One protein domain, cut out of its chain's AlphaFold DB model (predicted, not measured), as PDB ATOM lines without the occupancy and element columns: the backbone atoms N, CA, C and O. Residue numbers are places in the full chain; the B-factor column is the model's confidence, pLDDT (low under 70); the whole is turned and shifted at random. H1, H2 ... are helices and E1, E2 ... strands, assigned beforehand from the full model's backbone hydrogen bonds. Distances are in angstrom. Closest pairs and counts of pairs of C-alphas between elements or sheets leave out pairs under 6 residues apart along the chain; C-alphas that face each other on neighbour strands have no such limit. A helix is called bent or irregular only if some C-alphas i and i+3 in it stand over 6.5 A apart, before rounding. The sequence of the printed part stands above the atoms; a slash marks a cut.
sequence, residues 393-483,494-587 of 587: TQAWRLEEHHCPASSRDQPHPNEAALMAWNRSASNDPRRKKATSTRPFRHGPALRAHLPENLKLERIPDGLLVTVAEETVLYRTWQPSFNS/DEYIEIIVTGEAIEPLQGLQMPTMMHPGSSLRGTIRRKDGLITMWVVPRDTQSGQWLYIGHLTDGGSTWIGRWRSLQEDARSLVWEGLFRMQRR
ATOM      1  N   THR A 393     105.957 128.197  64.220       79.62
ATOM      2  CA  THR A 393     107.342 128.660  64.339       79.62
ATOM      3  C   THR A 393     107.502 129.463  65.618       79.62
ATOM      4  O   THR A 393     106.696 130.356  65.884       79.62
ATOM      5  N   GLN A 394     108.553 129.195  66.391       84.25
ATOM      6  CA  GLN A 394     108.921 130.061  67.513       84.25
ATOM      7  C   GLN A 394     110.420 130.321  67.517       84.25
ATOM      8  O   GLN A 394     111.213 129.458  67.132       84.25
ATOM      9  N   ALA A 395     110.784 131.507  67.989       89.50
ATOM     10  CA  ALA A 395     112.158 131.907  68.215       89.50
ATOM     11  C   ALA A 395     112.312 132.379  69.659       89.50
ATOM     12  O   ALA A 395     111.504 133.175  70.136       89.50
ATOM     13  N   TRP A 396     113.325 131.886  70.363       93.06
ATOM     14  CA  TRP A 396     113.599 132.200  71.762       93.06
ATOM     15  C   TRP A 396     115.013 132.743  71.903       93.06
ATOM     16  O   TRP A 396     115.947 132.230  71.288       93.06
ATOM     17  N   ARG A 397     115.178 133.755  72.750       95.06
ATOM     18  CA  ARG A 397     116.486 134.204  73.227       95.06
ATOM     19  C   ARG A 397     116.706 133.629  74.616       95.06
ATOM     20  O   ARG A 397     115.911 133.903  75.514       95.06
ATOM     21  N   LEU A 398     117.763 132.844  74.778       95.81
ATOM     22  CA  LEU A 398     118.076 132.107  75.997       95.81
ATOM     23  C   LEU A 398     119.442 132.523  76.553       95.81
ATOM     24  O   LEU A 398     120.378 132.812  75.805       95.81
ATOM     25  N   GLU A 399     119.552 132.518  77.876       94.69
ATOM     26  CA  GLU A 399     120.766 132.803  78.634       94.69
ATOM     27  C   GLU A 399     120.912 131.790  79.770       94.69
ATOM     28  O   GLU A 399     119.952 131.510  80.500       94.69
ATOM     29  N   GLU A 400     122.127 131.281  79.950       92.88
ATOM     30  CA  GLU A 400     122.468 130.408  81.067       92.88
ATOM     31  C   GLU A 400     123.057 131.186  82.242       92.88
ATOM     32  O   GLU A 400     123.879 132.084  82.066       92.88
ATOM     33  N   HIS A 401     122.672 130.778  83.448       91.12
ATOM     34  CA  HIS A 401     123.091 131.366  84.714       91.12
ATOM     35  C   HIS A 401     123.597 130.253  85.627       91.12
ATOM     36  O   HIS A 401     122.863 129.311  85.928       91.12
ATOM     37  N   HIS A 402     124.870 130.313  86.005       86.19
ATOM     38  CA  HIS A 402     125.595 129.214  86.644       86.19
ATOM     39  C   HIS A 402     125.884 129.546  88.107       86.19
ATOM     40  O   HIS A 402     126.367 130.639  88.421       86.19
ATOM     41  N   CYS A 403     125.614 128.595  88.998       80.25
ATOM     42  CA  CYS A 403     126.016 128.650  90.400       80.25
ATOM     43  C   CYS A 403     126.899 127.436  90.715       80.25
ATOM     44  O   CYS A 403     126.431 126.306  90.557       80.25
ATOM     45  N   PRO A 404     128.147 127.625  91.167       65.31
ATOM     46  CA  PRO A 404     128.959 126.529  91.669       65.31
ATOM     47  C   PRO A 404     128.332 126.028  92.975       65.31
ATOM     48  O   PRO A 404     127.968 126.834  93.831       65.31
ATOM     49  N   ALA A 405     128.140 124.721  93.141       56.41
ATOM     50  CA  ALA A 405     127.668 124.190  94.415       56.41
ATOM     51  C   ALA A 405     128.794 123.605  95.245       56.41
ATOM     52  O   ALA A 405     129.230 122.469  95.039       56.41
ATOM     53  N   SER A 406     129.169 124.366  96.265       50.91
ATOM     54  CA  SER A 406     129.915 123.840  97.400       50.91
ATOM     55  C   SER A 406     129.175 122.635  97.997       50.91
ATOM     56  O   SER A 406     127.952 122.658  98.180       50.91
ATOM     57  N   SER A 407     129.917 121.557  98.273       42.91
ATOM     58  CA  SER A 407     129.381 120.343  98.896       42.91
ATOM     59  C   SER A 407     128.574 120.681 100.156       42.91
ATOM     60  O   SER A 407     129.021 121.450 101.011       42.91
ATOM     61  N   ARG A 408     127.392 120.063 100.293       42.97
ATOM     62  CA  ARG A 408     126.516 120.185 101.474       42.97
ATOM     63  C   ARG A 408     127.200 119.787 102.784       42.97
ATOM     64  O   ARG A 408     126.734 120.220 103.835       42.97
ATOM     65  N   ASP A 409     128.279 119.011 102.712       43.34
ATOM     66  CA  ASP A 409     129.026 118.533 103.876       43.34
ATOM     67  C   ASP A 409     130.004 119.576 104.435       43.34
ATOM     68  O   ASP A 409     130.596 119.359 105.491       43.34
ATOM     69  N   GLN A 410     130.164 120.733 103.780       44.88
ATOM     70  CA  GLN A 410     130.894 121.848 104.375       44.88
ATOM     71  C   GLN A 410     129.955 122.657 105.286       44.88
ATOM     72  O   GLN A 410     128.945 123.185 104.818       44.88
ATOM     73  N   PRO A 411     130.247 122.795 106.591       39.12
ATOM     74  CA  PRO A 411     129.323 123.407 107.548       39.12
ATOM     75  C   PRO A 411     129.101 124.917 107.350       39.12
ATOM     76  O   PRO A 411     128.120 125.445 107.865       39.12
ATOM     77  N   HIS A 412     129.909 125.606 106.536       43.19
ATOM     78  CA  HIS A 412     129.726 127.027 106.220       43.19
ATOM     79  C   HIS A 412     130.053 127.318 104.748       43.19
ATOM     80  O   HIS A 412     130.965 126.688 104.210       43.19
ATOM     81  N   PRO A 413     129.342 128.243 104.068       47.78
ATOM     82  CA  PRO A 413     129.870 128.821 102.838       47.78
ATOM     83  C   PRO A 413     131.214 129.452 103.203       47.78
ATOM     84  O   PRO A 413     131.270 130.292 104.099       47.78
ATOM     85  N   ASN A 414     132.308 129.000 102.589       54.03
ATOM     86  CA  ASN A 414     133.607 129.606 102.835       54.03
ATOM     87  C   ASN A 414     133.489 131.091 102.457       54.03
ATOM     88  O   ASN A 414     133.326 131.423 101.284       54.03
ATOM     89  N   GLU A 415     133.505 131.986 103.445       51.03
ATOM     90  CA  GLU A 415     133.345 133.427 103.240       51.03
ATOM     91  C   GLU A 415     134.409 133.949 102.260       51.03
ATOM     92  O   GLU A 415     134.139 134.830 101.446       51.03
ATOM     93  N   ALA A 416     135.585 133.308 102.227       53.69
ATOM     94  CA  ALA A 416     136.627 133.563 101.241       53.69
ATOM     95  C   ALA A 416     136.232 133.147  99.810       53.69
ATOM     96  O   ALA A 416     136.593 133.862  98.875       53.69
ATOM     97  N   ALA A 417     135.474 132.056  99.631       54.75
ATOM     98  CA  ALA A 417     134.947 131.608  98.339       54.75
ATOM     99  C   ALA A 417     133.793 132.501  97.858       54.75
ATOM    100  O   ALA A 417     133.798 132.912  96.703       54.75
ATOM    101  N   LEU A 418     132.875 132.905  98.749       52.12
ATOM    102  CA  LEU A 418     131.859 133.928  98.455       52.12
ATOM    103  C   LEU A 418     132.529 135.254  98.060       52.12
ATOM    104  O   LEU A 418     132.168 135.863  97.057       52.12
ATOM    105  N   MET A 419     133.557 135.687  98.796       54.81
ATOM    106  CA  MET A 419     134.337 136.883  98.471       54.81
ATOM    107  C   MET A 419     135.126 136.727  97.163       54.81
ATOM    108  O   MET A 419     135.251 137.692  96.424       54.81
ATOM    109  N   ALA A 420     135.690 135.558  96.848       58.19
ATOM    110  CA  ALA A 420     136.405 135.308  95.587       58.19
ATOM    111  C   ALA A 420     135.443 135.271  94.383       58.19
ATOM    112  O   ALA A 420     135.677 135.946  93.381       58.19
ATOM    113  N   TRP A 421     134.304 134.591  94.530       58.62
ATOM    114  CA  TRP A 421     133.202 134.570  93.567       58.62
ATOM    115  C   TRP A 421     132.537 135.945  93.399       58.62
ATOM    116  O   TRP A 421     132.043 136.292  92.329       58.62
ATOM    117  N   ASN A 422     132.586 136.806  94.409       54.47
ATOM    118  CA  ASN A 422     132.109 138.181  94.274       54.47
ATOM    119  C   ASN A 422     133.185 139.143  93.741       54.47
ATOM    120  O   ASN A 422     132.831 140.174  93.176       54.47
ATOM    121  N   ARG A 423     134.481 138.815  93.846       56.25
ATOM    122  CA  ARG A 423     135.594 139.709  93.467       56.25
ATOM    123  C   ARG A 423     135.843 139.838  91.960       56.25
ATOM    124  O   ARG A 423     136.422 140.841  91.559       56.25
ATOM    125  N   SER A 424     135.429 138.877  91.127       51.53
ATOM    126  CA  SER A 424     135.876 138.824  89.717       51.53
ATOM    127  C   SER A 424     134.977 139.506  88.667       51.53
ATOM    128  O   SER A 424     135.257 139.358  87.482       51.53
ATOM    129  N   ALA A 425     133.917 140.240  89.034       54.66
ATOM    130  CA  ALA A 425     133.095 140.995  88.071       54.66
ATOM    131  C   ALA A 425     132.254 142.103  88.748       54.66
ATOM    132  O   ALA A 425     131.945 141.978  89.926       54.66
ATOM    133  N   SER A 426     131.925 143.167  87.994       60.12
ATOM    134  CA  SER A 426     130.958 144.267  88.249       60.12
ATOM    135  C   SER A 426     130.854 144.880  89.666       60.12
ATOM    136  O   SER A 426     130.470 144.226  90.633       60.12
ATOM    137  N   ASN A 427     131.017 146.209  89.775       66.31
ATOM    138  CA  ASN A 427     130.770 146.995  91.004       66.31
ATOM    139  C   ASN A 427     129.268 147.227  91.321       66.31
ATOM    140  O   ASN A 427     128.927 148.184  92.020       66.31
ATOM    141  N   ASP A 428     128.351 146.397  90.813       72.12
ATOM    142  CA  ASP A 428     126.913 146.584  91.036       72.12
ATOM    143  C   ASP A 428     126.559 146.441  92.535       72.12
ATOM    144  O   ASP A 428     126.748 145.366  93.118       72.12
ATOM    145  N   PRO A 429     126.009 147.487  93.188       75.12
ATOM    146  CA  PRO A 429     125.695 147.453  94.615       75.12
ATOM    147  C   PRO A 429     124.656 146.383  94.977       75.12
ATOM    148  O   PRO A 429     124.623 145.940  96.126       75.12
ATOM    149  N   ARG A 430     123.834 145.928  94.020       77.56
ATOM    150  CA  ARG A 430     122.820 144.885  94.235       77.56
ATOM    151  C   ARG A 430     123.430 143.521  94.534       77.56
ATOM    152  O   ARG A 430     122.778 142.723  95.197       77.56
ATOM    153  N   ARG A 431     124.687 143.268  94.149       73.38
ATOM    154  CA  ARG A 431     125.410 142.027  94.487       73.38
ATOM    155  C   ARG A 431     125.526 141.808  95.995       73.38
ATOM    156  O   ARG A 431     125.497 140.670  96.446       73.38
ATOM    157  N   LYS A 432     125.552 142.887  96.789       73.12
ATOM    158  CA  LYS A 432     125.560 142.823  98.263       73.12
ATOM    159  C   LYS A 432     124.290 142.201  98.857       73.12
ATOM    160  O   LYS A 432     124.279 141.902 100.043       73.12
ATOM    161  N   LYS A 433     123.230 142.019  98.058       77.75
ATOM    162  CA  LYS A 433     122.024 141.287  98.465       77.75
ATOM    163  C   LYS A 433     122.237 139.770  98.506       77.75
ATOM    164  O   LYS A 433     121.413 139.096  99.107       77.75
ATOM    165  N   ALA A 434     123.272 139.226  97.857       77.12
ATOM    166  CA  ALA A 434     123.542 137.792  97.885       77.12
ATOM    167  C   ALA A 434     123.956 137.362  99.300       77.12
ATOM    168  O   ALA A 434     124.969 137.819  99.827       77.12
ATOM    169  N   THR A 435     123.154 136.492  99.907       77.75
ATOM    170  CA  THR A 435     123.338 135.984 101.272       77.75
ATOM    171  C   THR A 435     123.893 134.561 101.303       77.75
ATOM    172  O   THR A 435     124.307 134.095 102.361       77.75
ATOM    173  N   SER A 436     123.931 133.868 100.159       75.00
ATOM    174  CA  SER A 436     124.373 132.475 100.046       75.00
ATOM    175  C   SER A 436     125.084 132.201  98.713       75.00
ATOM    176  O   SER A 436     124.799 132.834  97.697       75.00
ATOM    177  N   THR A 437     126.008 131.234  98.717       68.88
ATOM    178  CA  THR A 437     126.622 130.625  97.516       68.88
ATOM    179  C   THR A 437     126.040 129.254  97.186       68.88
ATOM    180  O   THR A 437     126.516 128.581  96.278       68.88
ATOM    181  N   ARG A 438     125.067 128.781  97.968       72.12
ATOM    182  CA  ARG A 438     124.531 127.428  97.824       72.12
ATOM    183  C   ARG A 438     123.338 127.439  96.880       72.12
ATOM    184  O   ARG A 438     122.460 128.276  97.075       72.12
ATOM    185  N   PRO A 439     123.255 126.494  95.931       76.19
ATOM    186  CA  PRO A 439     122.056 126.331  95.122       76.19
ATOM    187  C   PRO A 439     120.840 126.023  95.999       76.19
ATOM    188  O   PRO A 439     120.947 125.399  97.066       76.19
ATOM    189  N   PHE A 440     119.665 126.429  95.529       82.50
ATOM    190  CA  PHE A 440     118.417 126.143  96.224       82.50
ATOM    191  C   PHE A 440     118.027 124.668  96.100       82.50
ATOM    192  O   PHE A 440     118.457 123.942  95.206       82.50
ATOM    193  N   ARG A 441     117.156 124.201  97.003       81.56
ATOM    194  CA  ARG A 441     116.496 122.905  96.805       81.56
ATOM    195  C   ARG A 441     115.601 122.986  95.574       81.56
ATOM    196  O   ARG A 441     114.785 123.897  95.478       81.56
ATOM    197  N   HIS A 442     115.714 121.998  94.693       85.25
ATOM    198  CA  HIS A 442     114.849 121.888  93.523       85.25
ATOM    199  C   HIS A 442     113.373 121.842  93.933       85.25
ATOM    200  O   HIS A 442     113.000 121.164  94.895       85.25
ATOM    201  N   GLY A 443     112.555 122.597  93.208       87.75
ATOM    202  CA  GLY A 443     111.114 122.656  93.403       87.75
ATOM    203  C   GLY A 443     110.359 121.603  92.584       87.75
ATOM    204  O   GLY A 443     110.945 120.619  92.128       87.75
ATOM    205  N   PRO A 444     109.044 121.782  92.388       89.44
ATOM    206  CA  PRO A 444     108.213 120.796  91.706       89.44
ATOM    207  C   PRO A 444     108.542 120.688  90.209       89.44
ATOM    208  O   PRO A 444     108.792 121.682  89.525       89.44
ATOM    209  N   ALA A 445     108.443 119.470  89.668       89.06
ATOM    210  CA  ALA A 445     108.741 119.168  88.266       89.06
ATOM    211  C   ALA A 445     107.926 120.006  87.264       89.06
ATOM    212  O   ALA A 445     108.449 120.446  86.244       89.06
ATOM    213  N   LEU A 446     106.657 120.280  87.582       89.81
ATOM    214  CA  LEU A 446     105.757 121.095  86.754       89.81
ATOM    215  C   LEU A 446     106.162 122.574  86.671       89.81
ATOM    216  O   LEU A 446     105.671 123.292  85.807       89.81
ATOM    217  N   ARG A 447     107.081 123.025  87.531       90.62
ATOM    218  CA  ARG A 447     107.701 124.356  87.475       90.62
ATOM    219  C   ARG A 447     109.145 124.280  86.988       90.62
ATOM    220  O   ARG A 447     109.984 125.063  87.419       90.62
ATOM    221  N   ALA A 448     109.447 123.306  86.131       93.38
ATOM    222  CA  ALA A 448     110.797 123.035  85.651       93.38
ATOM    223  C   ALA A 448     111.822 122.842  86.779       93.38
ATOM    224  O   ALA A 448     112.967 123.267  86.654       93.38
ATOM    225  N   HIS A 449     111.398 122.227  87.891       92.31
ATOM    226  CA  HIS A 449     112.221 122.003  89.088       92.31
ATOM    227  C   HIS A 449     112.736 123.284  89.756       92.31
ATOM    228  O   HIS A 449     113.610 123.235  90.621       92.31
ATOM    229  N   LEU A 450     112.165 124.436  89.404       91.88
ATOM    230  CA  LEU A 450     112.463 125.705  90.050       91.88
ATOM    231  C   LEU A 450     111.759 125.787  91.415       91.88
ATOM    232  O   LEU A 450     110.597 125.376  91.517       91.88
ATOM    233  N   PRO A 451     112.414 126.347  92.449       90.31
ATOM    234  CA  PRO A 451     111.810 126.561  93.762       90.31
ATOM    235  C   PRO A 451     110.490 127.346  93.704       90.31
ATOM    236  O   PRO A 451     110.270 128.196  92.836       90.31
ATOM    237  N   GLU A 452     109.608 127.103  94.671       86.94
ATOM    238  CA  GLU A 452     108.410 127.926  94.833       86.94
ATOM    239  C   GLU A 452     108.773 129.347  95.283       86.94
ATOM    240  O   GLU A 452     109.772 129.570  95.960       86.94
ATOM    241  N   ASN A 453     107.953 130.330  94.896       87.00
ATOM    242  CA  ASN A 453     108.152 131.750  95.225       87.00
ATOM    243  C   ASN A 453     109.492 132.353  94.755       87.00
ATOM    244  O   ASN A 453     109.900 133.404  95.248       87.00
ATOM    245  N   LEU A 454     110.133 131.722  93.766       90.62
ATOM    246  CA  LEU A 454     111.353 132.197  93.122       90.62
ATOM    247  C   LEU A 454     111.185 133.611  92.548       90.62
ATOM    248  O   LEU A 454     110.369 133.837  91.646       90.62
ATOM    249  N   LYS A 455     112.018 134.543  93.012       91.56
ATOM    250  CA  LYS A 455     112.176 135.876  92.421       91.56
ATOM    251  C   LYS A 455     113.508 135.950  91.691       91.56
ATOM    252  O   LYS A 455     114.536 135.551  92.228       91.56
ATOM    253  N   LEU A 456     113.460 136.457  90.466       92.19
ATOM    254  CA  LEU A 456     114.610 136.600  89.585       92.19
ATOM    255  C   LEU A 456     114.856 138.090  89.335       92.19
ATOM    256  O   LEU A 456     113.989 138.761  88.777       92.19
ATOM    257  N   GLU A 457     116.018 138.598  89.735       92.12
ATOM    258  CA  GLU A 457     116.457 139.973  89.476       92.12
ATOM    259  C   GLU A 457     117.717 139.937  88.598       92.12
ATOM    260  O   GLU A 457     118.774 139.465  89.022       92.12
ATOM    261  N   ARG A 458     117.607 140.417  87.351       89.69
ATOM    262  CA  ARG A 458     118.749 140.503  86.426       89.69
ATOM    263  C   ARG A 458     119.711 141.610  86.861       89.69
ATOM    264  O   ARG A 458     119.296 142.743  87.124       89.69
ATOM    265  N   ILE A 459     121.000 141.287  86.861       88.38
ATOM    266  CA  ILE A 459     122.106 142.233  87.037       88.38
ATOM    267  C   ILE A 459     123.057 142.133  85.825       88.38
ATOM    268  O   ILE A 459     122.951 141.174  85.062       88.38
ATOM    269  N   PRO A 460     123.955 143.108  85.582       83.75
ATOM    270  CA  PRO A 460     124.752 143.163  84.349       83.75
ATOM    271  C   PRO A 460     125.595 141.914  84.052       83.75
ATOM    272  O   PRO A 460     125.912 141.652  82.898       83.75
ATOM    273  N   ASP A 461     125.966 141.152  85.076       80.75
ATOM    274  CA  ASP A 461     126.871 140.009  84.990       80.75
ATOM    275  C   ASP A 461     126.290 138.718  85.589       80.75
ATOM    276  O   ASP A 461     127.014 137.750  85.839       80.75
ATOM    277  N   GLY A 462     124.982 138.692  85.839       86.75
ATOM    278  CA  GLY A 462     124.358 137.559  86.500       86.75
ATOM    279  C   GLY A 462     122.876 137.708  86.788       86.75
ATOM    280  O   GLY A 462     122.173 138.609  86.321       86.75
ATOM    281  N   LEU A 463     122.417 136.801  87.635       90.50
ATOM    282  CA  LEU A 463     121.045 136.667  88.068       90.50
ATOM    283  C   LEU A 463     121.026 136.489  89.581       90.50
ATOM    284  O   LEU A 463     121.574 135.526  90.118       90.50
ATOM    285  N   LEU A 464     120.381 137.425  90.272       90.44
ATOM    286  CA  LEU A 464     120.059 137.267  91.682       90.44
ATOM    287  C   LEU A 464     118.780 136.447  91.786       90.44
ATOM    288  O   LEU A 464     117.733 136.813  91.242       90.44
ATOM    289  N   VAL A 465     118.890 135.327  92.480       91.44
ATOM    290  CA  VAL A 465     117.812 134.370  92.674       91.44
ATOM    291  C   VAL A 465     117.445 134.385  94.145       91.44
ATOM    292  O   VAL A 465     118.268 134.035  94.986       91.44
ATOM    293  N   THR A 466     116.224 134.806  94.458       91.81
ATOM    294  CA  THR A 466     115.733 134.895  95.837       91.81
ATOM    295  C   THR A 466     114.609 133.895  96.061       91.81
ATOM    296  O   THR A 466     113.621 133.885  95.321       91.81
ATOM    297  N   VAL A 467     114.738 133.088  97.112       89.88
ATOM    298  CA  VAL A 467     113.710 132.160  97.593       89.88
ATOM    299  C   VAL A 467     113.544 132.400  99.089       89.88
ATOM    300  O   VAL A 467     114.500 132.281  99.850       89.88
ATOM    301  N   ALA A 468     112.328 132.756  99.512       86.50
ATOM    302  CA  ALA A 468     112.056 133.231 100.871       86.50
ATOM    303  C   ALA A 468     112.971 134.413 101.265       86.50
ATOM    304  O   ALA A 468     112.810 135.503 100.713       86.50
ATOM    305  N   GLU A 469     113.910 134.205 102.191       84.81
ATOM    306  CA  GLU A 469     114.842 135.223 102.708       84.81
ATOM    307  C   GLU A 469     116.284 135.031 102.206       84.81
ATOM    308  O   GLU A 469     117.155 135.868 102.442       84.81
ATOM    309  N   GLU A 470     116.548 133.947 101.476       87.44
ATOM    310  CA  GLU A 470     117.871 133.631 100.945       87.44
ATOM    311  C   GLU A 470     118.005 134.131  99.504       87.44
ATOM    312  O   GLU A 470     117.099 133.964  98.686       87.44
ATOM    313  N   THR A 471     119.145 134.748  99.179       88.25
ATOM    314  CA  THR A 471     119.464 135.233  97.830       88.25
ATOM    315  C   THR A 471     120.813 134.693  97.384       88.25
ATOM    316  O   THR A 471     121.813 134.848  98.084       88.25
ATOM    317  N   VAL A 472     120.847 134.100  96.196       87.12
ATOM    318  CA  VAL A 472     122.033 133.480  95.600       87.12
ATOM    319  C   VAL A 472     122.346 134.172  94.280       87.12
ATOM    320  O   VAL A 472     121.443 134.485  93.502       87.12
ATOM    321  N   LEU A 473     123.629 134.434  94.036       86.19
ATOM    322  CA  LEU A 473     124.106 135.015  92.785       86.19
ATOM    323  C   LEU A 473     124.534 133.913  91.814       86.19
ATOM    324  O   LEU A 473     125.557 133.260  92.020       86.19
ATOM    325  N   TYR A 474     123.798 133.788  90.715       88.12
ATOM    326  CA  TYR A 474     124.193 132.990  89.562       88.12
ATOM    327  C   TYR A 474     124.913 133.910  88.578       88.12
ATOM    328  O   TYR A 474     124.454 135.022  88.319       88.12
ATOM    329  N   ARG A 475     126.044 133.479  88.025       85.81
ATOM    330  CA  ARG A 475     126.762 134.257  87.008       85.81
ATOM    331  C   ARG A 475     126.236 133.910  85.627       85.81
ATOM    332  O   ARG A 475     126.092 132.731  85.311       85.81
ATOM    333  N   THR A 476     125.987 134.918  84.801       88.25
ATOM    334  CA  THR A 476     125.611 134.678  83.405       88.25
ATOM    335  C   THR A 476     126.807 134.068  82.688       88.25
ATOM    336  O   THR A 476     127.925 134.573  82.812       88.25
ATOM    337  N   TRP A 477     126.586 132.993  81.937       86.50
ATOM    338  CA  TRP A 477     127.645 132.376  81.153       86.50
ATOM    339  C   TRP A 477     128.215 133.367  80.126       86.50
ATOM    340  O   TRP A 477     127.480 134.102  79.464       86.50
ATOM    341  N   GLN A 478     129.539 133.371  79.984       78.00
ATOM    342  CA  GLN A 478     130.278 134.157  78.996       78.00
ATOM    343  C   GLN A 478     131.363 133.283  78.348       78.00
ATOM    344  O   GLN A 478     131.994 132.494  79.052       78.00
ATOM    345  N   PRO A 479     131.650 133.448  77.042       66.88
ATOM    346  CA  PRO A 479     132.681 132.666  76.353       66.88
ATOM    347  C   PRO A 479     134.083 132.769  76.984       66.88
ATOM    348  O   PRO A 479     134.840 131.803  76.960       66.88
ATOM    349  N   SER A 480     134.419 133.921  77.578       55.00
ATOM    350  CA  SER A 480     135.707 134.204  78.233       55.00
ATOM    351  C   SER A 480     135.955 133.405  79.516       55.00
ATOM    352  O   SER A 480     137.103 133.289  79.939       55.00
ATOM    353  N   PHE A 481     134.925 132.791  80.114       53.69
ATOM    354  CA  PHE A 481     135.119 131.892  81.261       53.69
ATOM    355  C   PHE A 481     135.961 130.654  80.913       53.69
ATOM    356  O   PHE A 481     136.523 130.044  81.816       53.69
ATOM    357  N   ASN A 482     136.096 130.309  79.627       42.81
ATOM    358  CA  ASN A 482     136.912 129.181  79.177       42.81
ATOM    359  C   ASN A 482     138.398 129.523  78.935       42.81
ATOM    360  O   ASN A 482     139.175 128.593  78.737       42.81
ATOM    361  N   SER A 483     138.810 130.804  78.908       37.28
ATOM    362  CA  SER A 483     140.185 131.184  78.519       37.28
ATOM    363  C   SER A 483     141.088 131.649  79.667       37.28
ATOM    364  O   SER A 483     142.283 131.379  79.615       37.28
ATOM    365  N   ASP A 494     135.380 119.117  91.642       42.72
ATOM    366  CA  ASP A 494     134.201 119.002  90.765       42.72
ATOM    367  C   ASP A 494     132.926 119.552  91.455       42.72
ATOM    368  O   ASP A 494     131.977 118.839  91.799       42.72
ATOM    369  N   GLU A 495     132.913 120.862  91.694       51.72
ATOM    370  CA  GLU A 495     131.860 121.609  92.367       51.72
ATOM    371  C   GLU A 495     130.539 121.448  91.588       51.72
ATOM    372  O   GLU A 495     130.497 121.442  90.351       51.72
ATOM    373  N   TYR A 496     129.426 121.204  92.286       56.31
ATOM    374  CA  TYR A 496     128.185 120.820  91.616       56.31
ATOM    375  C   TYR A 496     127.541 122.023  90.909       56.31
ATOM    376  O   TYR A 496     126.831 122.790  91.524       56.31
ATOM    377  N   ILE A 497     127.797 122.260  89.620       68.44
ATOM    378  CA  ILE A 497     127.231 123.455  88.964       68.44
ATOM    379  C   ILE A 497     125.714 123.286  88.767       68.44
ATOM    380  O   ILE A 497     125.278 122.431  87.993       68.44
ATOM    381  N   GLU A 498     124.908 124.102  89.452       81.25
ATOM    382  CA  GLU A 498     123.490 124.277  89.131       81.25
ATOM    383  C   GLU A 498     123.357 125.312  88.009       81.25
ATOM    384  O   GLU A 498     123.943 126.396  88.070       81.25
ATOM    385  N   ILE A 499     122.565 124.980  86.989       87.62
ATOM    386  CA  ILE A 499     122.322 125.851  85.840       87.62
ATOM    387  C   ILE A 499     120.840 126.212  85.797       87.62
ATOM    388  O   ILE A 499     119.978 125.347  85.606       87.62
ATOM    389  N   ILE A 500     120.564 127.508  85.932       93.25
ATOM    390  CA  ILE A 500     119.260 128.105  85.652       93.25
ATOM    391  C   ILE A 500     119.316 128.727  84.265       93.25
ATOM    392  O   ILE A 500     120.269 129.413  83.901       93.25
ATOM    393  N   VAL A 501     118.261 128.519  83.493       95.38
ATOM    394  CA  VAL A 501     118.112 129.110  82.167       95.38
ATOM    395  C   VAL A 501     117.000 130.138  82.234       95.38
ATOM    396  O   VAL A 501     115.932 129.870  82.787       95.38
ATOM    397  N   THR A 502     117.235 131.320  81.674       96.31
ATOM    398  CA  THR A 502     116.188 132.332  81.500       96.31
ATOM    399  C   THR A 502     116.119 132.767  80.050       96.31
ATOM    400  O   THR A 502     117.099 132.666  79.315       96.31
ATOM    401  N   GLY A 503     114.963 133.261  79.628       94.94
ATOM    402  CA  GLY A 503     114.810 133.754  78.274       94.94
ATOM    403  C   GLY A 503     113.473 134.413  78.010       94.94
ATOM    404  O   GLY A 503     112.606 134.508  78.884       94.94
ATOM    405  N   GLU A 504     113.319 134.844  76.769       94.75
ATOM    406  CA  GLU A 504     112.087 135.420  76.248       94.75
ATOM    407  C   GLU A 504     111.783 134.879  74.850       94.75
ATOM    408  O   GLU A 504     112.689 134.596  74.058       94.75
ATOM    409  N   ALA A 505     110.494 134.732  74.549       92.06
ATOM    410  CA  ALA A 505     110.051 134.498  73.187       92.06
ATOM    411  C   ALA A 505     110.241 135.794  72.397       92.06
ATOM    412  O   ALA A 505     109.843 136.869  72.850       92.06
ATOM    413  N   ILE A 506     110.838 135.690  71.218       91.19
ATOM    414  CA  ILE A 506     111.087 136.801  70.304       91.19
ATOM    415  C   ILE A 506     110.329 136.572  68.996       91.19
ATOM    416  O   ILE A 506     109.783 135.495  68.748       91.19
ATOM    417  N   GLU A 507     110.275 137.601  68.159       85.62
ATOM    418  CA  GLU A 507     109.739 137.451  66.809       85.62
ATOM    419  C   GLU A 507     110.604 136.474  65.993       85.62
ATOM    420  O   GLU A 507     111.837 136.551  66.062       85.62
ATOM    421  N   PRO A 508     109.989 135.550  65.227       76.38
ATOM    422  CA  PRO A 508     110.721 134.709  64.290       76.38
ATOM    423  C   PRO A 508     111.535 135.565  63.318       76.38
ATOM    424  O   PRO A 508     111.010 136.491  62.699       76.38
ATOM    425  N   LEU A 509     112.817 135.235  63.153       68.62
ATOM    426  CA  LEU A 509     113.756 136.038  62.362       68.62
ATOM    427  C   LEU A 509     113.363 136.116  60.882       68.62
ATOM    428  O   LEU A 509     113.701 137.080  60.201       68.62
ATOM    429  N   GLN A 510     112.641 135.112  60.379       64.62
ATOM    430  CA  GLN A 510     112.240 135.034  58.976       64.62
ATOM    431  C   GLN A 510     110.939 135.789  58.646       64.62
ATOM    432  O   GLN A 510     110.466 135.696  57.517       64.62
ATOM    433  N   GLY A 511     110.344 136.534  59.588       53.03
ATOM    434  CA  GLY A 511     109.216 137.445  59.320       53.03
ATOM    435  C   GLY A 511     107.911 136.787  58.845       53.03
ATOM    436  O   GLY A 511     106.923 137.482  58.612       53.03
ATOM    437  N   LEU A 512     107.870 135.458  58.713       54.19
ATOM    438  CA  LEU A 512     106.650 134.700  58.464       54.19
ATOM    439  C   LEU A 512     105.755 134.820  59.701       54.19
ATOM    440  O   LEU A 512     105.990 134.164  60.717       54.19
ATOM    441  N   GLN A 513     104.732 135.675  59.616       54.47
ATOM    442  CA  GLN A 513     103.646 135.755  60.595       54.47
ATOM    443  C   GLN A 513     102.786 134.490  60.508       54.47
ATOM    444  O   GLN A 513     101.675 134.491  59.985       54.47
ATOM    445  N   MET A 514     103.323 133.384  61.010       58.78
ATOM    446  CA  MET A 514     102.521 132.217  61.336       58.78
ATOM    447  C   MET A 514     101.874 132.454  62.704       58.78
ATOM    448  O   MET A 514     102.468 133.126  63.558       58.78
ATOM    449  N   PRO A 515     100.673 131.908  62.955       58.47
ATOM    450  CA  PRO A 515     100.115 131.890  64.297       58.47
ATOM    451  C   PRO A 515     101.156 131.291  65.248       58.47
ATOM    452  O   PRO A 515     101.728 130.245  64.956       58.47
ATOM    453  N   THR A 516     101.418 131.929  66.383       66.81
ATOM    454  CA  THR A 516     102.251 131.366  67.451       66.81
ATOM    455  C   THR A 516     101.423 131.335  68.720       66.81
ATOM    456  O   THR A 516     100.767 132.318  69.051       66.81
ATOM    457  N   MET A 517     101.449 130.214  69.436       68.12
ATOM    458  CA  MET A 517     100.871 130.145  70.783       68.12
ATOM    459  C   MET A 517     101.748 130.854  71.823       68.12
ATOM    460  O   MET A 517     101.332 131.071  72.956       68.12
ATOM    461  N   MET A 518     102.970 131.221  71.431       78.50
ATOM    462  CA  MET A 518     103.976 131.836  72.283       78.50
ATOM    463  C   MET A 518     104.339 133.189  71.681       78.50
ATOM    464  O   MET A 518     105.296 133.320  70.915       78.50
ATOM    465  N   HIS A 519     103.518 134.194  71.979       80.38
ATOM    466  CA  HIS A 519     103.725 135.548  71.477       80.38
ATOM    467  C   HIS A 519     105.053 136.141  71.981       80.38
ATOM    468  O   HIS A 519     105.462 135.842  73.113       80.38
ATOM    469  N   PRO A 520     105.701 137.018  71.191       86.50
ATOM    470  CA  PRO A 520     106.877 137.756  71.635       86.50
ATOM    471  C   PRO A 520     106.660 138.441  72.995       86.50
ATOM    472  O   PRO A 520     105.606 139.028  73.266       86.50
ATOM    473  N   GLY A 521     107.661 138.338  73.868       86.56
ATOM    474  CA  GLY A 521     107.613 138.788  75.261       86.56
ATOM    475  C   GLY A 521     107.092 137.749  76.260       86.56
ATOM    476  O   GLY A 521     106.993 138.052  77.448       86.56
ATOM    477  N   SER A 522     106.758 136.529  75.821       91.44
ATOM    478  CA  SER A 522     106.506 135.404  76.738       91.44
ATOM    479  C   SER A 522     107.780 135.053  77.506       91.44
ATOM    480  O   SER A 522     108.863 135.048  76.924       91.44
ATOM    481  N   SER A 523     107.669 134.752  78.802       92.81
ATOM    482  CA  SER A 523     108.837 134.524  79.664       92.81
ATOM    483  C   SER A 523     109.186 133.043  79.786       92.81
ATOM    484  O   SER A 523     108.296 132.216  79.999       92.81
ATOM    485  N   LEU A 524     110.477 132.719  79.696       94.94
ATOM    486  CA  LEU A 524     111.012 131.361  79.787       94.94
ATOM    487  C   LEU A 524     111.941 131.233  80.986       94.94
ATOM    488  O   LEU A 524     112.793 132.097  81.219       94.94
ATOM    489  N   ARG A 525     111.770 130.159  81.760       95.56
ATOM    490  CA  ARG A 525     112.614 129.839  82.917       95.56
ATOM    491  C   ARG A 525     112.755 128.333  83.043       95.56
ATOM    492  O   ARG A 525     111.760 127.620  82.980       95.56
ATOM    493  N   GLY A 526     113.961 127.842  83.266       95.75
ATOM    494  CA  GLY A 526     114.208 126.411  83.274       95.75
ATOM    495  C   GLY A 526     115.444 126.016  84.046       95.75
ATOM    496  O   GLY A 526     116.172 126.856  84.572       95.75
ATOM    497  N   THR A 527     115.667 124.713  84.089       93.88
ATOM    498  CA  THR A 527     116.822 124.084  84.721       93.88
ATOM    499  C   THR A 527     117.409 123.028  83.794       93.88
ATOM    500  O   THR A 527     116.744 122.532  82.875       93.88
ATOM    501  N   ILE A 528     118.670 122.684  84.047       91.00
ATOM    502  CA  ILE A 528     119.381 121.623  83.335       91.00
ATOM    503  C   ILE A 528     119.790 120.556  84.342       91.00
ATOM    504  O   ILE A 528     120.504 120.829  85.309       91.00
ATOM    505  N   ARG A 529     119.345 119.320  84.116       86.38
ATOM    506  CA  ARG A 529     119.717 118.180  84.948       86.38
ATOM    507  C   ARG A 529     121.127 117.730  84.586       86.38
ATOM    508  O   ARG A 529     121.341 117.136  83.537       86.38
ATOM    509  N   ARG A 530     122.088 117.942  85.487       76.00
ATOM    510  CA  ARG A 530     123.512 117.619  85.268       76.00
ATOM    511  C   ARG A 530     123.768 116.181  84.795       76.00
ATOM    512  O   ARG A 530     124.627 115.958  83.948       76.00
ATOM    513  N   LYS A 531     123.040 115.215  85.370       75.00
ATOM    514  CA  LYS A 531     123.311 113.777  85.206       75.00
ATOM    515  C   LYS A 531     123.228 113.313  83.751       75.00
ATOM    516  O   LYS A 531     124.051 112.516  83.329       75.00
ATOM    517  N   ASP A 532     122.242 113.802  83.011       79.44
ATOM    518  CA  ASP A 532     121.965 113.394  81.629       79.44
ATOM    519  C   ASP A 532     121.708 114.583  80.688       79.44
ATOM    520  O   ASP A 532     121.352 114.398  79.532       79.44
ATOM    521  N   GLY A 533     121.910 115.816  81.152       86.31
ATOM    522  CA  GLY A 533     121.724 117.018  80.346       86.31
ATOM    523  C   GLY A 533     120.266 117.307  79.989       86.31
ATOM    524  O   GLY A 533     120.028 118.087  79.068       86.31
ATOM    525  N   LEU A 534     119.293 116.699  80.682       91.31
ATOM    526  CA  LEU A 534     117.876 116.957  80.431       91.31
ATOM    527  C   LEU A 534     117.542 118.423  80.717       91.31
ATOM    528  O   LEU A 534     117.676 118.898  81.847       91.31
ATOM    529  N   ILE A 535     117.040 119.118  79.704       95.25
ATOM    530  CA  ILE A 535     116.575 120.498  79.809       95.25
ATOM    531  C   ILE A 535     115.081 120.471  80.090       95.25
ATOM    532  O   ILE A 535     114.309 119.856  79.349       95.25
ATOM    533  N   THR A 536     114.671 121.162  81.152       95.56
ATOM    534  CA  THR A 536     113.259 121.413  81.445       95.56
ATOM    535  C   THR A 536     113.018 122.914  81.472       95.56
ATOM    536  O   THR A 536     113.652 123.626  82.245       95.56
ATOM    537  N   MET A 537     112.101 123.402  80.642       96.06
ATOM    538  CA  MET A 537     111.792 124.823  80.507       96.06
ATOM    539  C   MET A 537     110.310 125.066  80.751       96.06
ATOM    540  O   MET A 537     109.452 124.545  80.042       96.06
ATOM    541  N   TRP A 538     110.010 125.878  81.753       94.62
ATOM    542  CA  TRP A 538     108.679 126.379  82.036       94.62
ATOM    543  C   TRP A 538     108.476 127.690  81.289       94.62
ATOM    544  O   TRP A 538     109.265 128.633  81.427       94.62
ATOM    545  N   VAL A 539     107.420 127.744  80.485       92.31
ATOM    546  CA  VAL A 539     107.100 128.923  79.693       92.31
ATOM    547  C   VAL A 539     105.754 129.486  80.103       92.31
ATOM    548  O   VAL A 539     104.738 128.786  80.133       92.31
ATOM    549  N   VAL A 540     105.773 130.782  80.399       90.25
ATOM    550  CA  VAL A 540     104.607 131.569  80.783       90.25
ATOM    551  C   VAL A 540     104.333 132.564  79.659       90.25
ATOM    552  O   VAL A 540     105.103 133.524  79.502       90.25
ATOM    553  N   PRO A 541     103.280 132.338  78.855       86.38
ATOM    554  CA  PRO A 541     102.892 133.261  77.808       86.38
ATOM    555  C   PRO A 541     102.584 134.650  78.352       86.38
ATOM    556  O   PRO A 541     102.107 134.811  79.475       86.38
ATOM    557  N   ARG A 542     102.853 135.663  77.528       85.00
ATOM    558  CA  ARG A 542     102.479 137.047  77.842       85.00
ATOM    559  C   ARG A 542     100.961 137.216  77.932       85.00
ATOM    560  O   ARG A 542     100.476 137.993  78.750       85.00
ATOM    561  N   ASP A 543     100.236 136.519  77.063       79.38
ATOM    562  CA  ASP A 543      98.782 136.473  77.085       79.38
ATOM    563  C   ASP A 543      98.310 135.464  78.139       79.38
ATOM    564  O   ASP A 543      98.679 134.289  78.111       79.38
ATOM    565  N   THR A 544      97.472 135.922  79.067       64.19
ATOM    566  CA  THR A 544      96.923 135.097  80.146       64.19
ATOM    567  C   THR A 544      95.963 134.017  79.648       64.19
ATOM    568  O   THR A 544      95.682 133.083  80.398       64.19
ATOM    569  N   GLN A 545      95.484 134.095  78.401       67.31
ATOM    570  CA  GLN A 545      94.592 133.088  77.816       67.31
ATOM    571  C   GLN A 545      95.331 131.846  77.297       67.31
ATOM    572  O   GLN A 545      94.740 130.772  77.210       67.31
ATOM    573  N   SER A 546      96.626 131.958  76.987       67.19
ATOM    574  CA  SER A 546      97.368 130.945  76.218       67.19
ATOM    575  C   SER A 546      97.869 129.734  77.030       67.19
ATOM    576  O   SER A 546      98.624 128.922  76.501       67.19
ATOM    577  N   GLY A 547      97.442 129.562  78.289       78.81
ATOM    578  CA  GLY A 547      97.872 128.456  79.161       78.81
ATOM    579  C   GLY A 547      99.371 128.489  79.497       78.81
ATOM    580  O   GLY A 547     100.126 129.279  78.952       78.81
ATOM    581  N   GLN A 548      99.835 127.656  80.426       87.94
ATOM    582  CA  GLN A 548     101.268 127.513  80.716       87.94
ATOM    583  C   GLN A 548     101.784 126.181  80.178       87.94
ATOM    584  O   GLN A 548     101.061 125.179  80.183       87.94
ATOM    585  N   TRP A 549     103.051 126.170  79.763       90.44
ATOM    586  CA  TRP A 549     103.642 125.049  79.036       90.44
ATOM    587  C   TRP A 549     104.966 124.622  79.656       90.44
ATOM    588  O   TRP A 549     105.724 125.445  80.174       90.44
ATOM    589  N   LEU A 550     105.257 123.327  79.568       93.12
ATOM    590  CA  LEU A 550     106.532 122.750  79.973       93.12
ATOM    591  C   LEU A 550     107.188 122.074  78.776       93.12
ATOM    592  O   LEU A 550     106.573 121.217  78.151       93.12
ATOM    593  N   TYR A 551     108.432 122.432  78.490       94.44
ATOM    594  CA  TYR A 551     109.251 121.855  77.430       94.44
ATOM    595  C   TYR A 551     110.333 120.983  78.044       94.44
ATOM    596  O   TYR A 551     111.019 121.407  78.970       94.44
ATOM    597  N   ILE A 552     110.464 119.761  77.540       94.75
ATOM    598  CA  ILE A 552     111.345 118.730  78.083       94.75
ATOM    599  C   ILE A 552     112.106 118.101  76.917       94.75
ATOM    600  O   ILE A 552     111.482 117.562  76.001       94.75
ATOM    601  N   GLY A 553     113.435 118.141  76.945       94.31
ATOM    602  CA  GLY A 553     114.247 117.582  75.863       94.31
ATOM    603  C   GLY A 553     115.750 117.688  76.092       94.31
ATOM    604  O   GLY A 553     116.187 118.210  77.117       94.31
ATOM    605  N   HIS A 554     116.533 117.240  75.114       93.25
ATOM    606  CA  HIS A 554     117.999 117.267  75.155       93.25
ATOM    607  C   HIS A 554     118.575 118.108  74.021       93.25
ATOM    608  O   HIS A 554     117.976 118.242  72.949       93.25
ATOM    609  N   LEU A 555     119.769 118.649  74.257       91.75
ATOM    610  CA  LEU A 555     120.610 119.122  73.169       91.75
ATOM    611  C   LEU A 555     121.277 117.937  72.459       91.75
ATOM    612  O   LEU A 555     121.840 117.029  73.081       91.75
ATOM    613  N   THR A 556     121.223 118.003  71.138       87.06
ATOM    614  CA  THR A 556     121.725 117.036  70.161       87.06
ATOM    615  C   THR A 556     122.573 117.778  69.122       87.06
ATOM    616  O   THR A 556     122.722 119.005  69.197       87.06
ATOM    617  N   ASP A 557     123.181 117.051  68.182       78.50
ATOM    618  CA  ASP A 557     124.003 117.619  67.100       78.50
ATOM    619  C   ASP A 557     125.099 118.584  67.602       78.50
ATOM    620  O   ASP A 557     125.198 119.731  67.156       78.50
ATOM    621  N   GLY A 558     125.896 118.154  68.589       76.00
ATOM    622  CA  GLY A 558     126.982 118.967  69.150       76.00
ATOM    623  C   GLY A 558     126.525 120.201  69.928       76.00
ATOM    624  O   GLY A 558     127.252 121.187  69.989       76.00
ATOM    625  N   GLY A 559     125.316 120.177  70.496       82.19
ATOM    626  CA  GLY A 559     124.792 121.290  71.293       82.19
ATOM    627  C   GLY A 559     123.989 122.317  70.494       82.19
ATOM    628  O   GLY A 559     123.618 123.351  71.042       82.19
ATOM    629  N   SER A 560     123.717 122.056  69.211       84.94
ATOM    630  CA  SER A 560     123.067 123.019  68.312       84.94
ATOM    631  C   SER A 560     121.563 122.795  68.132       84.94
ATOM    632  O   SER A 560     120.841 123.752  67.857       84.94
ATOM    633  N   THR A 561     121.072 121.567  68.321       89.69
ATOM    634  CA  THR A 561     119.654 121.222  68.145       89.69
ATOM    635  C   THR A 561     119.043 120.837  69.491       89.69
ATOM    636  O   THR A 561     119.432 119.834  70.081       89.69
ATOM    637  N   TRP A 562     118.047 121.582  69.974       94.00
ATOM    638  CA  TRP A 562     117.229 121.185  71.121       94.00
ATOM    639  C   TRP A 562     115.944 120.518  70.641       94.00
ATOM    640  O   TRP A 562     115.149 121.127  69.921       94.00
ATOM    641  N   ILE A 563     115.737 119.264  71.028       93.12
ATOM    642  CA  ILE A 563     114.612 118.455  70.564       93.12
ATOM    643  C   ILE A 563     113.938 117.752  71.737       93.12
ATOM    644  O   ILE A 563     114.596 117.357  72.703       93.12
ATOM    645  N   GLY A 564     112.615 117.613  71.675       94.19
ATOM    646  CA  GLY A 564     111.872 116.963  72.745       94.19
ATOM    647  C   GLY A 564     110.359 117.093  72.632       94.19
ATOM    648  O   GLY A 564     109.800 117.257  71.544       94.19
ATOM    649  N   ARG A 565     109.700 117.014  73.792       91.56
ATOM    650  CA  ARG A 565     108.244 117.123  73.938       91.56
ATOM    651  C   ARG A 565     107.859 118.341  74.769       91.56
ATOM    652  O   ARG A 565     108.534 118.678  75.742       91.56
ATOM    653  N   TRP A 566     106.751 118.972  74.413       91.88
ATOM    654  CA  TRP A 566     106.103 119.982  75.246       91.88
ATOM    655  C   TRP A 566     104.797 119.433  75.803       91.88
ATOM    656  O   TRP A 566     104.182 118.577  75.178       91.88
ATOM    657  N   ARG A 567     104.354 119.926  76.960       89.44
ATOM    658  CA  ARG A 567     103.079 119.536  77.576       89.44
ATOM    659  C   ARG A 567     102.360 120.707  78.231       89.44
ATOM    660  O   ARG A 567     103.005 121.622  78.747       89.44
ATOM    661  N   SER A 568     101.030 120.643  78.261       87.50
ATOM    662  CA  SER A 568     100.212 121.523  79.105       87.50
ATOM    663  C   SER A 568     100.431 121.217  80.592       87.50
ATOM    664  O   SER A 568     100.707 120.069  80.961       87.50
ATOM    665  N   LEU A 569     100.290 122.221  81.456       84.31
ATOM    666  CA  LEU A 569     100.354 122.022  82.905       84.31
ATOM    667  C   LEU A 569      98.991 121.573  83.468       84.31
ATOM    668  O   LEU A 569      97.978 122.228  83.247       84.31
ATOM    669  N   GLN A 570      98.986 120.470  84.221       75.56
ATOM    670  CA  GLN A 570      97.879 120.012  85.078       75.56
ATOM    671  C   GLN A 570      98.406 119.766  86.499       75.56
ATOM    672  O   GLN A 570      99.606 119.889  86.724       75.56
ATOM    673  N   GLU A 571      97.539 119.404  87.449       68.44
ATOM    674  CA  GLU A 571      97.906 119.225  88.866       68.44
ATOM    675  C   GLU A 571      98.927 118.095  89.119       68.44
ATOM    676  O   GLU A 571      99.659 118.155  90.106       68.44
ATOM    677  N   ASP A 572      99.031 117.097  88.228       78.56
ATOM    678  CA  ASP A 572      99.958 115.964  88.375       78.56
ATOM    679  C   ASP A 572     100.929 115.831  87.188       78.56
ATOM    680  O   ASP A 572     100.524 115.698  86.032       78.56
ATOM    681  N   ALA A 573     102.233 115.778  87.480       76.06
ATOM    682  CA  ALA A 573     103.295 115.506  86.510       76.06
ATOM    683  C   ALA A 573     103.155 114.135  85.825       76.06
ATOM    684  O   ALA A 573     103.593 113.957  84.689       76.06
ATOM    685  N   ARG A 574     102.545 113.156  86.493       72.19
ATOM    686  CA  ARG A 574     102.378 111.789  85.979       72.19
ATOM    687  C   ARG A 574     101.114 111.606  85.146       72.19
ATOM    688  O   ARG A 574     100.952 110.562  84.524       72.19
ATOM    689  N   SER A 575     100.233 112.603  85.122       72.06
ATOM    690  CA  SER A 575      99.027 112.555  84.301       72.06
ATOM    691  C   SER A 575      99.366 112.640  82.811       72.06
ATOM    692  O   SER A 575     100.287 113.365  82.408       72.06
ATOM    693  N   LEU A 576      98.600 111.899  82.007       74.38
ATOM    694  CA  LEU A 576      98.591 112.032  80.558       74.38
ATOM    695  C   LEU A 576      97.817 113.298  80.200       74.38
ATOM    696  O   LEU A 576      96.630 113.424  80.498       74.38
ATOM    697  N   VAL A 577      98.513 114.242  79.583       81.94
ATOM    698  CA  VAL A 577      97.980 115.559  79.236       81.94
ATOM    699  C   VAL A 577      98.274 115.852  77.786       81.94
ATOM    700  O   VAL A 577      99.125 115.201  77.185       81.94
ATOM    701  N   TRP A 578      97.611 116.872  77.247       83.62
ATOM    702  CA  TRP A 578      97.898 117.302  75.893       83.62
ATOM    703  C   TRP A 578      99.363 117.724  75.768       83.62
ATOM    704  O   TRP A 578      99.867 118.576  76.511       83.62
ATOM    705  N   GLU A 579     100.037 117.067  74.840       86.75
ATOM    706  CA  GLU A 579     101.457 117.200  74.589       86.75
ATOM    707  C   GLU A 579     101.719 117.179  73.092       86.75
ATOM    708  O   GLU A 579     100.903 116.710  72.296       86.75
ATOM    709  N   GLY A 580     102.888 117.659  72.712       88.00
ATOM    710  CA  GLY A 580     103.348 117.604  71.341       88.00
ATOM    711  C   GLY A 580     104.856 117.664  71.276       88.00
ATOM    712  O   GLY A 580     105.555 117.440  72.264       88.00
ATOM    713  N   LEU A 581     105.364 117.940  70.083       91.00
ATOM    714  CA  LEU A 581     106.787 117.844  69.784       91.00
ATOM    715  C   LEU A 581     107.359 119.216  69.488       91.00
ATOM    716  O   LEU A 581     106.660 120.098  68.984       91.00
ATOM    717  N   PHE A 582     108.649 119.380  69.735       91.50
ATOM    718  CA  PHE A 582     109.374 120.549  69.268       91.50
ATOM    719  C   PHE A 582     110.784 120.177  68.817       91.50
ATOM    720  O   PHE A 582     111.395 119.233  69.322       91.50
ATOM    721  N   ARG A 583     111.297 120.966  67.876       90.94
ATOM    722  CA  ARG A 583     112.704 120.991  67.485       90.94
ATOM    723  C   ARG A 583     113.109 122.437  67.271       90.94
ATOM    724  O   ARG A 583     112.518 123.115  66.436       90.94
ATOM    725  N   MET A 584     114.128 122.882  67.989       90.12
ATOM    726  CA  MET A 584     114.734 124.197  67.839       90.12
ATOM    727  C   MET A 584     116.207 124.060  67.498       90.12
ATOM    728  O   MET A 584     116.894 123.195  68.029       90.12
ATOM    729  N   GLN A 585     116.696 124.932  66.631       89.06
ATOM    730  CA  GLN A 585     118.094 125.001  66.251       89.06
ATOM    731  C   GLN A 585     118.666 126.349  66.677       89.06
ATOM    732  O   GLN A 585     118.032 127.392  66.495       89.06
ATOM    733  N   ARG A 586     119.864 126.320  67.252       88.69
ATOM    734  CA  ARG A 586     120.635 127.516  67.572       88.69
ATOM    735  C   ARG A 586     121.059 128.213  66.276       88.69
ATOM    736  O   ARG A 586     121.527 127.551  65.348       88.69
ATOM    737  N   ARG A 587     120.844 129.524  66.216       82.62
ATOM    738  CA  ARG A 587     121.188 130.391  65.083       82.62
ATOM    739  C   ARG A 587     122.604 130.936  65.172       82.62
ATOM    740  O   ARG A 587     123.069 131.182  66.310       82.62
TER     741      ARG A 587
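Overview. This is residues 393 to 483 and 494 to 587 of the 587 residues of an uncharacterized protein of Tulasnella calospora MUT 4182 (UniProt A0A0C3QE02). One long, strongly twisted antiparallel sheet folds back on itself: E6 to E10 curve round from E5 into an open trough that partly faces E1, and E2, E3 and E4 continue the sheet at the other end of the model. The long strands E1 and E5 run side by side between these two parts; H2 covers part of E3 and E4, and H1 lies farther out at the same end. The printed part has 185 residues, with three named helices and ten named strands in the order E1 H1 H2 E2 E3 E4 H3 E5 E6 E7 E8 E9 E10. Across the sheet the order is E2 E3 E4 E1 E5 E6 E7 E8 E9 E10, and the class is mostly strand. The whole is compact, with a radius of gyration of the C-alphas of 17.5 A and spans of 52, 36 and 32 A.

Along the chain. E1, residues 393 to 403, is the longest strand at 32.1 A and begins at C-alpha 393 (107.342, 128.660, 64.339). E5, residues 498 to 506, measures 25.8 A. E6 is residues 523 to 529, 20.3 A, and E7 is residues 534 to 540, 19.7 A. E8, residues 549 to 556, measures 21.7 A; E9, residues 561 to 568, 22.3 A; and E10, residues 579 to 586, 22.9 A, ending at C-alpha 586 (120.635, 127.516, 67.572). E2 is residues 455 to 459, E3 residues 462 to 467, and E4 residues 470 to 476, 19.2 A. H1, residues 415 to 423, is 11.8 A long and begins at C-alpha 415 (133.345, 133.427, 103.240). H2 is residues 429 to 433 and H3 residues 479 to 482; H3 is neither bent nor irregular, but only just, with C-alphas 479 and 482 6.2 A apart.

Arrangement. The sheet is a folded sheet, one sheet bent back into two leaves that face each other: E2 E3 E4 E1 face E6 E7 E8 E9 E10, with E5 as the hinge. E1 and E5 are antiparallel at 153 degrees, with N 399 and O 502 2.8 A apart, within hydrogen-bond range. E5 to E10 form a meander, each strand the antiparallel neighbour of the one before. Within hydrogen-bond range there are N 501 and O 526 of E5 and E6, 2.9 A; N 537 and O 551 of E7 and E8, 2.8 A; and N 562 and O 584 of E9 and E10, 2.8 A. E2, E3 and E4 form a second meander; N 463 and O 474 of E3 and E4 are within hydrogen-bond range, 2.8 A apart. E4 is staggered, pairing with E3 over residues 470 to 475 and with E1 over residues 475 to 476, where N 402 and O 475 are 2.8 A apart. E2 and E10 are the edge strands. H2 is on the sheet at a height of 8.9 A, only just over E3, where 3 of its C-alphas fall; the closest C-alphas of H2 and E4 are those of Lys 433 and Thr 471, 6.6 A. H1 only grazes the sheet, with residues 418 to 422. H1 and H2 are close but not clearly touching, the C-alphas of Asn 422 and Arg 431 being 7.7 A apart. H3 is not on the sheet. Every O i to N i+4 pair of H1 is within hydrogen-bond range; H2 has 0 of 1, but 2 of 2 O i to N i+3 pairs, and H3 is too short for an i+4 pair.

Size, cuts and confidence. The two C-alphas farthest apart, those of Pro 411 and Leu 512, are 55.2 A apart. Residues 484 to 493 are not printed, and C-alphas 483 and 494 are 18.3 A apart across this cut. Of the links that are printed whole, E1 to H1, H2 to E2 and E5 to E6 are long. The mean pLDDT of the printed part is 78.9; 47 residues are under 70, among them residues 404 to 427 and 509 to 517.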